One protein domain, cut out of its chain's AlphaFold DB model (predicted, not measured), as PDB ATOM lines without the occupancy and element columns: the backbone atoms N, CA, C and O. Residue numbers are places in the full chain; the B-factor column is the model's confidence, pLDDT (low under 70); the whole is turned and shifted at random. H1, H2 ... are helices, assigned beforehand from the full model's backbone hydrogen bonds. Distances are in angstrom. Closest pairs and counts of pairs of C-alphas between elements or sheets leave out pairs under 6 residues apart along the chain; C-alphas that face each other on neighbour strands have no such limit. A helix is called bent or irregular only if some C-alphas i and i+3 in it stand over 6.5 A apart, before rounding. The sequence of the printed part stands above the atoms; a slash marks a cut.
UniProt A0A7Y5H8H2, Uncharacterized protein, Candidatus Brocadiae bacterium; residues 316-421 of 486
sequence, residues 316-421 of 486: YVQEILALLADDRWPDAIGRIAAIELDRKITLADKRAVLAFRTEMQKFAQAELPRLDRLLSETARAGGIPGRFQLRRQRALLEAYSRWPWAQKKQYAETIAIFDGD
ATOM      1  N   TYR A 316     142.770 107.302 275.956       93.00
ATOM      2  CA  TYR A 316     143.135 108.705 276.092       93.00
ATOM      3  C   TYR A 316     142.334 109.364 277.206       93.00
ATOM      4  O   TYR A 316     142.871 110.199 277.930       93.00
ATOM      5  N   VAL A 317     141.077 108.955 277.393       89.50
ATOM      6  CA  VAL A 317     140.303 109.354 278.574       89.50
ATOM      7  C   VAL A 317     140.953 108.816 279.851       89.50
ATOM      8  O   VAL A 317     141.057 109.559 280.820       89.50
ATOM      9  N   GLN A 318     141.480 107.588 279.846       87.56
ATOM     10  CA  GLN A 318     142.246 107.032 280.969       87.56
ATOM     11  C   GLN A 318     143.541 107.809 281.254       87.56
ATOM     12  O   GLN A 318     143.825 108.104 282.412       87.56
ATOM     13  N   GLU A 319     144.293 108.213 280.224       90.94
ATOM     14  CA  GLU A 319     145.453 109.107 280.394       90.94
ATOM     15  C   GLU A 319     145.056 110.434 281.060       90.94
ATOM     16  O   GLU A 319     145.746 110.915 281.959       90.94
ATOM     17  N   ILE A 320     143.935 111.028 280.638       89.75
ATOM     18  CA  ILE A 320     143.438 112.279 281.219       89.75
ATOM     19  C   ILE A 320     142.972 112.053 282.665       89.75
ATOM     20  O   ILE A 320     143.302 112.852 283.537       89.75
ATOM     21  N   LEU A 321     142.256 110.962 282.947       82.19
ATOM     22  CA  LEU A 321     141.819 110.599 284.298       82.19
ATOM     23  C   LEU A 321     143.002 110.356 285.243       82.19
ATOM     24  O   LEU A 321     142.924 110.759 286.397       82.19
ATOM     25  N   ALA A 322     144.102 109.772 284.763       77.81
ATOM     26  CA  ALA A 322     145.326 109.619 285.546       77.81
ATOM     27  C   ALA A 322     145.939 110.982 285.913       77.81
ATOM     28  O   ALA A 322     146.256 111.221 287.074       77.81
ATOM     29  N   LEU A 323     146.013 111.919 284.956       80.00
ATOM     30  CA  LEU A 323     146.459 113.290 285.238       80.00
ATOM     31  C   LEU A 323     145.557 113.983 286.270       80.00
ATOM     32  O   LEU A 323     146.049 114.716 287.122       80.00
ATOM     33  N   LEU A 324     144.244 113.754 286.209       75.38
ATOM     34  CA  LEU A 324     143.293 114.304 287.175       75.38
ATOM     35  C   LEU A 324     143.398 113.650 288.560       75.38
ATOM     36  O   LEU A 324     143.242 114.346 289.560       75.38
ATOM     37  N   ALA A 325     143.676 112.346 288.626       66.81
ATOM     38  CA  ALA A 325     143.915 111.626 289.876       66.81
ATOM     39  C   ALA A 325     145.168 112.144 290.598       66.81
ATOM     40  O   ALA A 325     145.152 112.270 291.819       66.81
ATOM     41  N   ASP A 326     146.189 112.542 289.834       67.31
ATOM     42  CA  ASP A 326     147.405 113.203 290.327       67.31
ATOM     43  C   ASP A 326     147.221 114.720 290.562       67.31
ATOM     44  O   ASP A 326     148.194 115.444 290.786       67.31
ATOM     45  N   ASP A 327     145.988 115.235 290.472       61.97
ATOM     46  CA  ASP A 327     145.637 116.651 290.664       61.97
ATOM     47  C   ASP A 327     146.318 117.611 289.648       61.97
ATOM     48  O   ASP A 327     146.422 118.823 289.856       61.97
ATOM     49  N   ARG A 328     146.743 117.092 288.485       72.88
ATOM     50  CA  ARG A 328     147.406 117.829 287.389       72.88
ATOM     51  C   ARG A 328     146.402 118.403 286.385       72.88
ATOM     52  O   ARG A 328     146.458 118.150 285.181       72.88
ATOM     53  N   TRP A 329     145.480 119.226 286.876       77.44
ATOM     54  CA  TRP A 329     144.384 119.807 286.085       77.44
ATOM     55  C   TRP A 329     144.812 120.591 284.831       77.44
ATOM     56  O   TRP A 329     144.204 120.383 283.776       77.44
ATOM     57  N   PRO A 330     145.847 121.459 284.870       76.75
ATOM     58  CA  PRO A 330     146.308 122.156 283.669       76.75
ATOM     59  C   PRO A 330     146.813 121.201 282.584       76.75
ATOM     60  O   PRO A 330     146.543 121.419 281.401       76.75
ATOM     61  N   ASP A 331     147.493 120.128 282.988       80.31
ATOM     62  CA  ASP A 331     148.043 119.128 282.074       80.31
ATOM     63  C   ASP A 331     146.931 118.272 281.467       80.31
ATOM     64  O   ASP A 331     146.958 118.000 280.270       80.31
ATOM     65  N   ALA A 332     145.911 117.913 282.253       81.94
ATOM     66  CA  ALA A 332     144.719 117.220 281.770       81.94
ATOM     67  C   ALA A 332     143.985 118.032 280.684       81.94
ATOM     68  O   ALA A 332     143.667 117.510 279.614       81.94
ATOM     69  N   ILE A 333     143.781 119.335 280.913       83.56
ATOM     70  CA  ILE A 333     143.158 120.245 279.935       83.56
ATOM     71  C   ILE A 333     144.044 120.401 278.690       83.56
ATOM     72  O   ILE A 333     143.549 120.339 277.563       83.56
ATOM     73  N   GLY A 334     145.356 120.565 278.877       84.94
ATOM     74  CA  GLY A 334     146.317 120.624 277.776       84.94
ATOM     75  C   GLY A 334     146.334 119.338 276.945       84.94
ATOM     76  O   GLY A 334     146.390 119.395 275.716       84.94
ATOM     77  N   ARG A 335     146.206 118.175 277.596       90.81
ATOM     78  CA  ARG A 335     146.164 116.866 276.940       90.81
ATOM     79  C   ARG A 335     144.916 116.705 276.077       90.81
ATOM     80  O   ARG A 335     145.054 116.258 274.940       90.81
ATOM     81  N   ILE A 336     143.746 117.132 276.561       90.56
ATOM     82  CA  ILE A 336     142.505 117.172 275.766       90.56
ATOM     83  C   ILE A 336     142.721 117.984 274.484       90.56
ATOM     84  O   ILE A 336     142.482 117.479 273.388       90.56
ATOM     85  N   ALA A 337     143.244 119.209 274.603       88.19
ATOM     86  CA  ALA A 337     143.500 120.069 273.448       88.19
ATOM     87  C   ALA A 337     144.514 119.448 272.467       88.19
ATOM     88  O   ALA A 337     144.322 119.496 271.252       88.19
ATOM     89  N   ALA A 338     145.571 118.812 272.982       91.62
ATOM     90  CA  ALA A 338     146.562 118.126 272.158       91.62
ATOM     91  C   ALA A 338     145.955 116.945 271.380       91.62
ATOM     92  O   ALA A 338     146.256 116.776 270.199       91.62
ATOM     93  N   ILE A 339     145.079 116.153 272.010       93.06
ATOM     94  CA  ILE A 339     144.410 115.014 271.363       93.06
ATOM     95  C   ILE A 339     143.475 115.479 270.243       93.06
ATOM     96  O   ILE A 339     143.453 114.893 269.159       93.06
ATOM     97  N   GLU A 340     142.726 116.557 270.475       88.31
ATOM     98  CA  GLU A 340     141.830 117.127 269.466       88.31
ATOM     99  C   GLU A 340     142.595 117.547 268.200       88.31
ATOM    100  O   GLU A 340     142.144 117.281 267.077       88.31
ATOM    101  N   LEU A 341     143.790 118.122 268.370       91.75
ATOM    102  CA  LEU A 341     144.634 118.624 267.283       91.75
ATOM    103  C   LEU A 341     145.496 117.547 266.601       91.75
ATOM    104  O   LEU A 341     145.908 117.735 265.454       91.75
ATOM    105  N   ASP A 342     145.751 116.408 267.250       93.31
ATOM    106  CA  ASP A 342     146.626 115.365 266.706       93.31
ATOM    107  C   ASP A 342     145.963 114.618 265.537       93.31
ATOM    108  O   ASP A 342     144.953 113.929 265.687       93.31
ATOM    109  N   ARG A 343     146.537 114.730 264.334       94.00
ATOM    110  CA  ARG A 343     146.020 114.080 263.117       94.00
ATOM    111  C   ARG A 343     146.189 112.558 263.110       94.00
ATOM    112  O   ARG A 343     145.562 111.904 262.284       94.00
ATOM    113  N   LYS A 344     147.028 112.000 263.987       95.19
ATOM    114  CA  LYS A 344     147.301 110.556 264.071       95.19
ATOM    115  C   LYS A 344     146.288 109.806 264.938       95.19
ATOM    116  O   LYS A 344     146.250 108.580 264.890       95.19
ATOM    117  N   ILE A 345     145.485 110.520 265.724       93.62
ATOM    118  CA  ILE A 345     144.474 109.932 266.609       93.62
ATOM    119  C   ILE A 345     143.176 109.699 265.834       93.62
ATOM    120  O   ILE A 345     142.757 110.540 265.032       93.62
ATOM    121  N   THR A 346     142.536 108.553 266.076       94.56
ATOM    122  CA  THR A 346     141.324 108.160 265.353       94.56
ATOM    123  C   THR A 346     140.144 109.074 265.688       94.56
ATOM    124  O   THR A 346     140.072 109.690 266.751       94.56
ATOM    125  N   LEU A 347     139.171 109.157 264.778       92.12
ATOM    126  CA  LEU A 347     137.967 109.957 265.007       92.12
ATOM    127  C   LEU A 347     137.129 109.431 266.186       92.12
ATOM    128  O   LEU A 347     136.473 110.223 266.859       92.12
ATOM    129  N   ALA A 348     137.139 108.116 266.428       91.06
ATOM    130  CA  ALA A 348     136.417 107.493 267.534       91.06
ATOM    131  C   ALA A 348     136.992 107.936 268.889       91.06
ATOM    132  O   ALA A 348     136.247 108.465 269.713       91.06
ATOM    133  N   ASP A 349     138.312 107.849 269.049       91.56
ATOM    134  CA  ASP A 349     139.020 108.286 270.259       91.56
ATOM    135  C   ASP A 349     138.794 109.785 270.529       91.56
ATOM    136  O   ASP A 349     138.479 110.215 271.640       91.56
ATOM    137  N   LYS A 350     138.859 110.613 269.476       92.25
ATOM    138  CA  LYS A 350     138.568 112.051 269.590       92.25
ATOM    139  C   LYS A 350     137.140 112.325 270.052       92.25
ATOM    140  O   LYS A 350     136.921 113.264 270.812       92.25
ATOM    141  N   ARG A 351     136.161 111.531 269.603       91.69
ATOM    142  CA  ARG A 351     134.765 111.655 270.056       91.69
ATOM    143  C   ARG A 351     134.619 111.277 271.529       91.69
ATOM    144  O   ARG A 351     133.892 111.972 272.233       91.69
ATOM    145  N   ALA A 352     135.315 110.240 271.994       90.06
ATOM    146  CA  ALA A 352     135.318 109.855 273.405       90.06
ATOM    147  C   ALA A 352     135.906 110.967 274.287       90.06
ATOM    148  O   ALA A 352     135.276 111.389 275.259       90.06
ATOM    149  N   VAL A 353     137.051 111.530 273.887       91.31
ATOM    150  CA  VAL A 353     137.682 112.665 274.581       91.31
ATOM    151  C   VAL A 353     136.796 113.912 274.553       91.31
ATOM    152  O   VAL A 353     136.685 114.604 275.563       91.31
ATOM    153  N   LEU A 354     136.094 114.180 273.448       89.62
ATOM    154  CA  LEU A 354     135.146 115.295 273.344       89.62
ATOM    155  C   LEU A 354     133.931 115.131 274.278       89.62
ATOM    156  O   LEU A 354     133.474 116.107 274.886       89.62
ATOM    157  N   ALA A 355     133.406 113.910 274.402       87.75
ATOM    158  CA  ALA A 355     132.329 113.596 275.338       87.75
ATOM    159  C   ALA A 355     132.797 113.795 276.787       87.75
ATOM    160  O   ALA A 355     132.158 114.526 277.543       87.75
ATOM    161  N   PHE A 356     133.973 113.262 277.131       88.69
ATOM    162  CA  PHE A 356     134.585 113.438 278.447       88.69
ATOM    163  C   PHE A 356     134.864 114.914 278.774       88.69
ATOM    164  O   PHE A 356     134.531 115.399 279.853       88.69
ATOM    165  N   ARG A 357     135.372 115.683 277.804       88.44
ATOM    166  CA  ARG A 357     135.549 117.137 277.919       88.44
ATOM    167  C   ARG A 357     134.241 117.834 278.293       88.44
ATOM    168  O   ARG A 357     134.252 118.758 279.098       88.44
ATOM    169  N   THR A 358     133.117 117.404 277.725       85.69
ATOM    170  CA  THR A 358     131.794 117.977 278.023       85.69
ATOM    171  C   THR A 358     131.352 117.668 279.458       85.69
ATOM    172  O   THR A 358     130.773 118.527 280.120       85.69
ATOM    173  N   GLU A 359     131.653 116.476 279.976       83.69
ATOM    174  CA  GLU A 359     131.412 116.133 281.386       83.69
ATOM    175  C   GLU A 359     132.291 116.960 282.328       83.69
ATOM    176  O   GLU A 359     131.778 117.561 283.274       83.69
ATOM    177  N   MET A 360     133.584 117.092 282.016       81.88
ATOM    178  CA  MET A 360     134.492 117.978 282.746       81.88
ATOM    179  C   MET A 360     134.007 119.432 282.745       81.88
ATOM    180  O   MET A 360     134.100 120.099 283.772       81.88
ATOM    181  N   GLN A 361     133.459 119.931 281.629       81.00
ATOM    182  CA  GLN A 361     132.867 121.274 281.574       81.00
ATOM    183  C   GLN A 361     131.697 121.422 282.532       81.00
ATOM    184  O   GLN A 361     131.636 122.420 283.241       81.00
ATOM    185  N   LYS A 362     130.769 120.459 282.550       78.94
ATOM    186  CA  LYS A 362     129.607 120.499 283.448       78.94
ATOM    187  C   LYS A 362     130.045 120.494 284.909       78.94
ATOM    188  O   LYS A 362     129.554 121.306 285.690       78.94
ATOM    189  N   PHE A 363     131.003 119.633 285.251       78.12
ATOM    190  CA  PHE A 363     131.597 119.587 286.584       78.12
ATOM    191  C   PHE A 363     132.243 120.928 286.954       78.12
ATOM    192  O   PHE A 363     131.900 121.525 287.970       78.12
ATOM    193  N   ALA A 364     133.103 121.462 286.083       74.81
ATOM    194  CA  ALA A 364     133.754 122.749 286.289       74.81
ATOM    195  C   ALA A 364     132.740 123.896 286.424       74.81
ATOM    196  O   ALA A 364     132.900 124.743 287.291       74.81
ATOM    197  N   GLN A 365     131.675 123.928 285.618       76.12
ATOM    198  CA  GLN A 365     130.624 124.949 285.698       76.12
ATOM    199  C   GLN A 365     129.857 124.915 287.024       76.12
ATOM    200  O   GLN A 365     129.471 125.979 287.512       76.12
ATOM    201  N   ALA A 366     129.651 123.727 287.598       74.56
ATOM    202  CA  ALA A 366     129.032 123.561 288.907       74.56
ATOM    203  C   ALA A 366     129.988 123.951 290.049       74.56
ATOM    204  O   ALA A 366     129.569 124.607 291.001       74.56
ATOM    205  N   GLU A 367     131.273 123.608 289.932       71.19
ATOM    206  CA  GLU A 367     132.257 123.847 290.991       71.19
ATOM    207  C   GLU A 367     132.837 125.262 291.016       71.19
ATOM    208  O   GLU A 367     133.151 125.775 292.091       71.19
ATOM    209  N   LEU A 368     132.953 125.934 289.868       71.38
ATOM    210  CA  LEU A 368     133.584 127.255 289.780       71.38
ATOM    211  C   LEU A 368     132.951 128.301 290.713       71.38
ATOM    212  O   LEU A 368     133.699 128.968 291.423       71.38
ATOM    213  N   PRO A 369     131.610 128.454 290.768       71.69
ATOM    214  CA  PRO A 369     130.975 129.405 291.679       71.69
ATOM    215  C   PRO A 369     131.206 129.057 293.151       71.69
ATOM    216  O   PRO A 369     131.328 129.956 293.981       71.69
ATOM    217  N   ARG A 370     131.280 127.761 293.489       73.62
ATOM    218  CA  ARG A 370     131.553 127.314 294.858       73.62
ATOM    219  C   ARG A 370     132.994 127.627 295.256       73.62
ATOM    220  O   ARG A 370     133.203 128.150 296.345       73.62
ATOM    221  N   LEU A 371     133.963 127.343 294.381       66.69
ATOM    222  CA  LEU A 371     135.382 127.650 294.597       66.69
ATOM    223  C   LEU A 371     135.626 129.157 294.719       66.69
ATOM    224  O   LEU A 371     136.306 129.585 295.646       66.69
ATOM    225  N   ASP A 372     135.041 129.957 293.828       69.06
ATOM    226  CA  ASP A 372     135.146 131.420 293.847       69.06
ATOM    227  C   ASP A 372     134.550 132.028 295.124       69.06
ATOM    228  O   ASP A 372     135.193 132.842 295.792       69.06
ATOM    229  N   ARG A 373     133.360 131.564 295.531       68.06
ATOM    230  CA  ARG A 373     132.729 131.964 296.793       68.06
ATOM    231  C   ARG A 373     133.582 131.574 297.996       68.06
ATOM    232  O   ARG A 373     133.816 132.415 298.855       68.06
ATOM    233  N   LEU A 374     134.071 130.336 298.041       62.75
ATOM    234  CA  LEU A 374     134.900 129.833 299.134       62.75
ATOM    235  C   LEU A 374     136.202 130.632 299.265       62.75
ATOM    236  O   LEU A 374     136.573 131.020 300.370       62.75
ATOM    237  N   LEU A 375     136.884 130.908 298.149       63.41
ATOM    238  CA  LEU A 375     138.117 131.698 298.129       63.41
ATOM    239  C   LEU A 375     137.858 133.161 298.510       63.41
ATOM    240  O   LEU A 375     138.626 133.729 299.283       63.41
ATOM    241  N   SER A 376     136.752 133.746 298.048       63.19
ATOM    242  CA  SER A 376     136.336 135.106 298.414       63.19
ATOM    243  C   SER A 376     135.961 135.233 299.893       63.19
ATOM    244  O   SER A 376     136.368 136.183 300.561       63.19
ATOM    245  N   GLU A 377     135.199 134.278 300.433       59.12
ATOM    246  CA  GLU A 377     134.844 134.209 301.856       59.12
ATOM    247  C   GLU A 377     136.090 133.982 302.717       59.12
ATOM    248  O   GLU A 377     136.249 134.642 303.738       59.12
ATOM    249  N   THR A 378     137.016 133.134 302.264       55.91
ATOM    250  CA  THR A 378     138.315 132.916 302.912       55.91
ATOM    251  C   THR A 378     139.138 134.201 302.962       55.91
ATOM    252  O   THR A 378     139.635 134.574 304.024       55.91
ATOM    253  N   ALA A 379     139.255 134.903 301.832       56.34
ATOM    254  CA  ALA A 379     139.981 136.165 301.749       56.34
ATOM    255  C   ALA A 379     139.369 137.236 302.668       56.34
ATOM    256  O   ALA A 379     140.102 137.951 303.347       56.34
ATOM    257  N   ARG A 380     138.030 137.312 302.749       54.91
ATOM    258  CA  ARG A 380     137.312 138.240 303.646       54.91
ATOM    259  C   ARG A 380     137.421 137.870 305.122       54.91
ATOM    260  O   ARG A 380     137.496 138.761 305.959       54.91
ATOM    261  N   ALA A 381     137.396 136.580 305.445       47.25
ATOM    262  CA  ALA A 381     137.453 136.092 306.819       47.25
ATOM    263  C   ALA A 381     138.857 136.192 307.430       47.25
ATOM    264  O   ALA A 381     139.014 135.944 308.622       47.25
ATOM    265  N   GLY A 382     139.886 136.498 306.629       43.81
ATOM    266  CA  GLY A 382     141.262 136.591 307.111       43.81
ATOM    267  C   GLY A 382     141.853 135.258 307.590       43.81
ATOM    268  O   GLY A 382     142.971 135.208 308.098       43.81
ATOM    269  N   GLY A 383     141.107 134.163 307.431       41.69
ATOM    270  CA  GLY A 383     141.514 132.828 307.823       41.69
ATOM    271  C   GLY A 383     142.530 132.263 306.841       41.69
ATOM    272  O   GLY A 383     142.403 132.424 305.628       41.69
ATOM    273  N   ILE A 384     143.528 131.557 307.368       41.34
ATOM    274  CA  ILE A 384     144.445 130.738 306.579       41.34
ATOM    275  C   ILE A 384     143.900 129.299 306.612       41.34
ATOM    276  O   ILE A 384     144.215 128.566 307.550       41.34
ATOM    277  N   PRO A 385     143.103 128.839 305.625       44.00
ATOM    278  CA  PRO A 385     142.973 127.414 305.368       44.00
ATOM    279  C   PRO A 385     144.364 126.805 305.225       44.00
ATOM    280  O   PRO A 385     145.294 127.463 304.743       44.00
ATOM    281  N   GLY A 386     144.519 125.536 305.604       44.84
ATOM    282  CA  GLY A 386     145.777 124.816 305.410       44.84
ATOM    283  C   GLY A 386     146.332 125.068 304.001       44.84
ATOM    284  O   GLY A 386     145.627 124.882 303.009       44.84
ATOM    285  N   ARG A 387     147.594 125.527 303.908       47.12
ATOM    286  CA  ARG A 387     148.245 126.005 302.663       47.12
ATOM    287  C   ARG A 387     148.063 125.070 301.458       47.12
ATOM    288  O   ARG A 387     148.114 125.532 300.323       47.12
ATOM    289  N   PHE A 388     147.885 123.773 301.694       40.69
ATOM    290  CA  PHE A 388     147.668 122.766 300.660       40.69
ATOM    291  C   PHE A 388     146.272 122.860 300.021       40.69
ATOM    292  O   PHE A 388     146.153 122.863 298.798       40.69
ATOM    293  N   GLN A 389     145.226 123.034 300.831       52.00
ATOM    294  CA  GLN A 389     143.842 123.118 300.364       52.00
ATOM    295  C   GLN A 389     143.603 124.401 299.552       52.00
ATOM    296  O   GLN A 389     142.970 124.353 298.501       52.00
ATOM    297  N   LEU A 390     144.213 125.514 299.973       58.44
ATOM    298  CA  LEU A 390     144.205 126.791 299.250       58.44
ATOM    299  C   LEU A 390     144.946 126.716 297.904       58.44
ATOM    300  O   LEU A 390     144.423 127.175 296.894       58.44
ATOM    301  N   ARG A 391     146.138 126.097 297.861       57.34
ATOM    302  CA  ARG A 391     146.887 125.890 296.604       57.34
ATOM    303  C   ARG A 391     146.116 125.023 295.618       57.34
ATOM    304  O   ARG A 391     146.069 125.354 294.439       57.34
ATOM    305  N   ARG A 392     145.496 123.950 296.105       56.75
ATOM    306  CA  ARG A 392     144.669 123.054 295.296       56.75
ATOM    307  C   ARG A 392     143.444 123.767 294.728       56.75
ATOM    308  O   ARG A 392     143.207 123.723 293.526       56.75
ATOM    309  N   GLN A 393     142.691 124.471 295.573       66.38
ATOM    310  CA  GLN A 393     141.504 125.232 295.163       66.38
ATOM    311  C   GLN A 393     141.848 126.351 294.176       66.38
ATOM    312  O   GLN A 393     141.110 126.573 293.219       66.38
ATOM    313  N   ARG A 394     143.001 127.000 294.362       65.88
ATOM    314  CA  ARG A 394     143.546 127.976 293.421       65.88
ATOM    315  C   ARG A 394     143.932 127.334 292.086       65.88
ATOM    316  O   ARG A 394     143.502 127.829 291.053       65.88
ATOM    317  N   ALA A 395     144.685 126.234 292.092       63.81
ATOM    318  CA  ALA A 395     145.078 125.529 290.869       63.81
ATOM    319  C   ALA A 395     143.858 125.038 290.071       63.81
ATOM    320  O   ALA A 395     143.843 125.123 288.845       63.81
ATOM    321  N   LEU A 396     142.808 124.592 290.767       65.88
ATOM    322  CA  LEU A 396     141.510 124.254 290.181       65.88
ATOM    323  C   LEU A 396     140.829 125.474 289.548       65.88
ATOM    324  O   LEU A 396     140.409 125.405 288.394       65.88
ATOM    325  N   LEU A 397     140.748 126.597 290.272       70.88
ATOM    326  CA  LEU A 397     140.163 127.840 289.761       70.88
ATOM    327  C   LEU A 397     140.935 128.359 288.533       70.88
ATOM    328  O   LEU A 397     140.320 128.693 287.521       70.88
ATOM    329  N   GLU A 398     142.269 128.356 288.579       69.88
ATOM    330  CA  GLU A 398     143.142 128.716 287.456       69.88
ATOM    331  C   GLU A 398     142.934 127.783 286.261       69.88
ATOM    332  O   GLU A 398     142.725 128.253 285.141       69.88
ATOM    333  N   ALA A 399     142.940 126.466 286.476       68.94
ATOM    334  CA  ALA A 399     142.732 125.483 285.418       68.94
ATOM    335  C   ALA A 399     141.362 125.662 284.747       68.94
ATOM    336  O   ALA A 399     141.268 125.692 283.518       68.94
ATOM    337  N   TYR A 400     140.302 125.857 285.530       72.88
ATOM    338  CA  TYR A 400     138.960 126.078 285.000       72.88
ATOM    339  C   TYR A 400     138.783 127.442 284.327       72.88
ATOM    340  O   TYR A 400     138.071 127.534 283.326       72.88
ATOM    341  N   SER A 401     139.474 128.485 284.796       69.12
ATOM    342  CA  SER A 401     139.430 129.820 284.179       69.12
ATOM    343  C   SER A 401     139.970 129.841 282.739       69.12
ATOM    344  O   SER A 401     139.577 130.692 281.942       69.12
ATOM    345  N   ARG A 402     140.812 128.865 282.364       73.00
ATOM    346  CA  ARG A 402     141.371 128.732 281.005       73.00
ATOM    347  C   ARG A 402     140.352 128.280 279.960       73.00
ATOM    348  O   ARG A 402     140.636 128.369 278.766       73.00
ATOM    349  N   TRP A 403     139.174 127.810 280.366       70.81
ATOM    350  CA  TRP A 403     138.139 127.390 279.424       70.81
ATOM    351  C   TRP A 403     137.471 128.597 278.745       70.81
ATOM    352  O   TRP A 403     137.155 129.575 279.425       70.81
ATOM    353  N   PRO A 404     137.132 128.523 277.439       74.69
ATOM    354  CA  PRO A 404     136.560 129.661 276.706       74.69
ATOM    355  C   PRO A 404     135.288 130.263 277.328       74.69
ATOM    356  O   PRO A 404     135.047 131.462 277.225       74.69
ATOM    357  N   TRP A 405     134.463 129.446 277.993       73.56
ATOM    358  CA  TRP A 405     133.236 129.907 278.653       73.56
ATOM    359  C   TRP A 405     133.500 130.638 279.981       73.56
ATOM    360  O   TRP A 405     132.681 131.459 280.394       73.56
ATOM    361  N   ALA A 406     134.621 130.352 280.649       66.94
ATOM    362  CA  ALA A 406     134.986 130.927 281.942       66.94
ATOM    363  C   ALA A 406     135.734 132.262 281.797       66.94
ATOM    364  O   ALA A 406     135.619 133.115 282.671       66.94
ATOM    365  N   GLN A 407     136.409 132.485 280.661       67.69
ATOM    366  CA  GLN A 407     137.159 133.715 280.356       67.69
ATOM    367  C   GLN A 407     136.310 135.001 280.381       67.69
ATOM    368  O   GLN A 407     136.855 136.091 280.511       67.69
ATOM    369  N   LYS A 408     134.976 134.899 280.270       62.34
ATOM    370  CA  LYS A 408     134.048 136.047 280.343       62.34
ATOM    371  C   LYS A 408     133.635 136.436 281.770       62.34
ATOM    372  O   LYS A 408     132.894 137.400 281.934       62.34
ATOM    373  N   LYS A 409     134.032 135.670 282.789       64.19
ATOM    374  CA  LYS A 409     133.660 135.890 284.195       64.19
ATOM    375  C   LYS A 409     134.855 136.458 284.981       64.19
ATOM    376  O   LYS A 409     135.997 136.123 284.679       64.19
ATOM    377  N   GLN A 410     134.599 137.288 285.999       65.56
ATOM    378  CA  GLN A 410     135.610 138.016 286.799       65.56
ATOM    379  C   GLN A 410     136.430 137.133 287.770       65.56
ATOM    380  O   GLN A 410     136.802 137.563 288.854       65.56
ATOM    381  N   TYR A 411     136.774 135.899 287.402       66.06
ATOM    382  CA  TYR A 411     137.628 135.049 288.250       66.06
ATOM    383  C   TYR A 411     139.085 135.502 288.265       66.06
ATOM    384  O   TYR A 411     139.822 135.169 289.187       66.06
ATOM    385  N   ALA A 412     139.500 136.269 287.253       64.12
ATOM    386  CA  ALA A 412     140.828 136.861 287.192       64.12
ATOM    387  C   ALA A 412     141.090 137.802 288.377       64.12
ATOM    388  O   ALA A 412     142.217 137.854 288.840       64.12
ATOM    389  N   GLU A 413     140.070 138.487 288.906       63.44
ATOM    390  CA  GLU A 413     140.201 139.328 290.103       63.44
ATOM    391  C   GLU A 413     140.410 138.465 291.357       63.44
ATOM    392  O   GLU A 413     141.342 138.712 292.117       63.44
ATOM    393  N   THR A 414     139.628 137.390 291.527       63.28
ATOM    394  CA  THR A 414     139.810 136.419 292.621       63.28
ATOM    395  C   THR A 414     141.178 135.741 292.560       63.28
ATOM    396  O   THR A 414     141.825 135.592 293.588       63.28
ATOM    397  N   ILE A 415     141.658 135.359 291.372       61.50
ATOM    398  CA  ILE A 415     142.999 134.786 291.168       61.50
ATOM    399  C   ILE A 415     144.084 135.851 291.412       61.50
ATOM    400  O   ILE A 415     145.062 135.562 292.096       61.50
ATOM    401  N   ALA A 416     143.883 137.090 290.947       60.72
ATOM    402  CA  ALA A 416     144.799 138.218 291.139       60.72
ATOM    403  C   ALA A 416     145.002 138.586 292.612       60.72
ATOM    404  O   ALA A 416     146.120 138.937 292.990       60.72
ATOM    405  N   ILE A 417     143.971 138.431 293.455       57.75
ATOM    406  CA  ILE A 417     144.097 138.536 294.921       57.75
ATOM    407  C   ILE A 417     145.192 137.591 295.442       57.75
ATOM    408  O   ILE A 417     145.839 137.908 296.433       57.75
ATOM    409  N   PHE A 418     145.456 136.471 294.767       53.03
ATOM    410  CA  PHE A 418     146.499 135.513 295.138       53.03
ATOM    411  C   PHE A 418     147.761 135.557 294.246       53.03
ATOM    412  O   PHE A 418     148.728 134.872 294.590       53.03
ATOM    413  N   ASP A 419     147.759 136.307 293.134       49.56
ATOM    414  CA  ASP A 419     148.865 136.430 292.154       49.56
ATOM    415  C   ASP A 419     149.675 137.725 292.262       49.56
ATOM    416  O   ASP A 419     150.862 137.726 291.932       49.56
ATOM    417  N   GLY A 420     149.071 138.830 292.714       42.25
ATOM    418  CA  GLY A 420     149.856 139.997 293.108       42.25
ATOM    419  C   GLY A 420     150.788 139.603 294.248       42.25
ATOM    420  O   GLY A 420     150.446 138.693 295.007       42.25
ATOM    421  N   ASP A 421     151.940 140.273 294.392       41.56
ATOM    422  CA  ASP A 421     152.678 140.269 295.657       41.56
ATOM    423  C   ASP A 421     151.633 140.393 296.758       41.56
ATOM    424  O   ASP A 421     151.006 141.441 296.890       41.56
TER     425      ASP A 421
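AT A GLANCE: This is residues 316 to 421 of the 486 residues of an uncharacterized protein of Candidatus Brocadiae bacterium (UniProt A0A7Y5H8H2). What shape does the model show? A long bent helix, H3, runs along an elongated body: H1 and H2 join its first arm, H3a, in an up-and-down bundle, each running against the one before it, while H4 and H5 pack on its second arm, H3b. What is it made of? The 106 printed residues hold five named helices, H1 to H5 in order, and no named strand: the class is all helix. It is only just compact, close to loose, with a radius of gyration of the C-alphas of 15.4 A, and spans 50 by 28 by 25 A.

IN THESE COORDINATES: Where does it begin? H1, residues 316 to 325, starts at C-alpha 316 (143.135, 108.705, 276.092), and H2 is residues 329 to 341. Is the next helix straight? H3, residues 347 to 381, was assigned as one helix by its hydrogen bonds but is bent: C-alphas 366 and 369 are 6.8 A apart. Its arms are H3a, residues 347 to 366, 28.9 A long, and H3b, residues 369 to 381. What follows? H4, residues 387 to 401, is 20.8 A long, and H5, residues 411 to 419, ends at C-alpha 419 (148.865, 136.430, 292.154).

HOW THE PARTS SIT: How do H1 and H2 stand? They form a hairpin at a shallow tilt of 12 degrees, closest at the C-alphas of Ile 320 and Ala 332, 5.1 A. What does H4 touch? Among others H2, closest at the C-alphas of Pro 330 and Ala 399, 5.2 A, with residues 329 to 333 of H2 and 395 to 399 of H4 alone. Are the backbones complete? Every O i to N i+4 pair is within hydrogen-bond range in H1, H2, H3a, H3b and H4, and 4 of 5 in H5.

THE WHOLE: Which C-alphas are farthest apart? Those of Lys 344 and Ala 381, 50.8 A. Is confidence even? Mean pLDDT of the printed part is 72.4, with residues 371 to 396 and 406 to 421 among those under 70. Are there cuts or long links? The printed part has no cut, and no link is long.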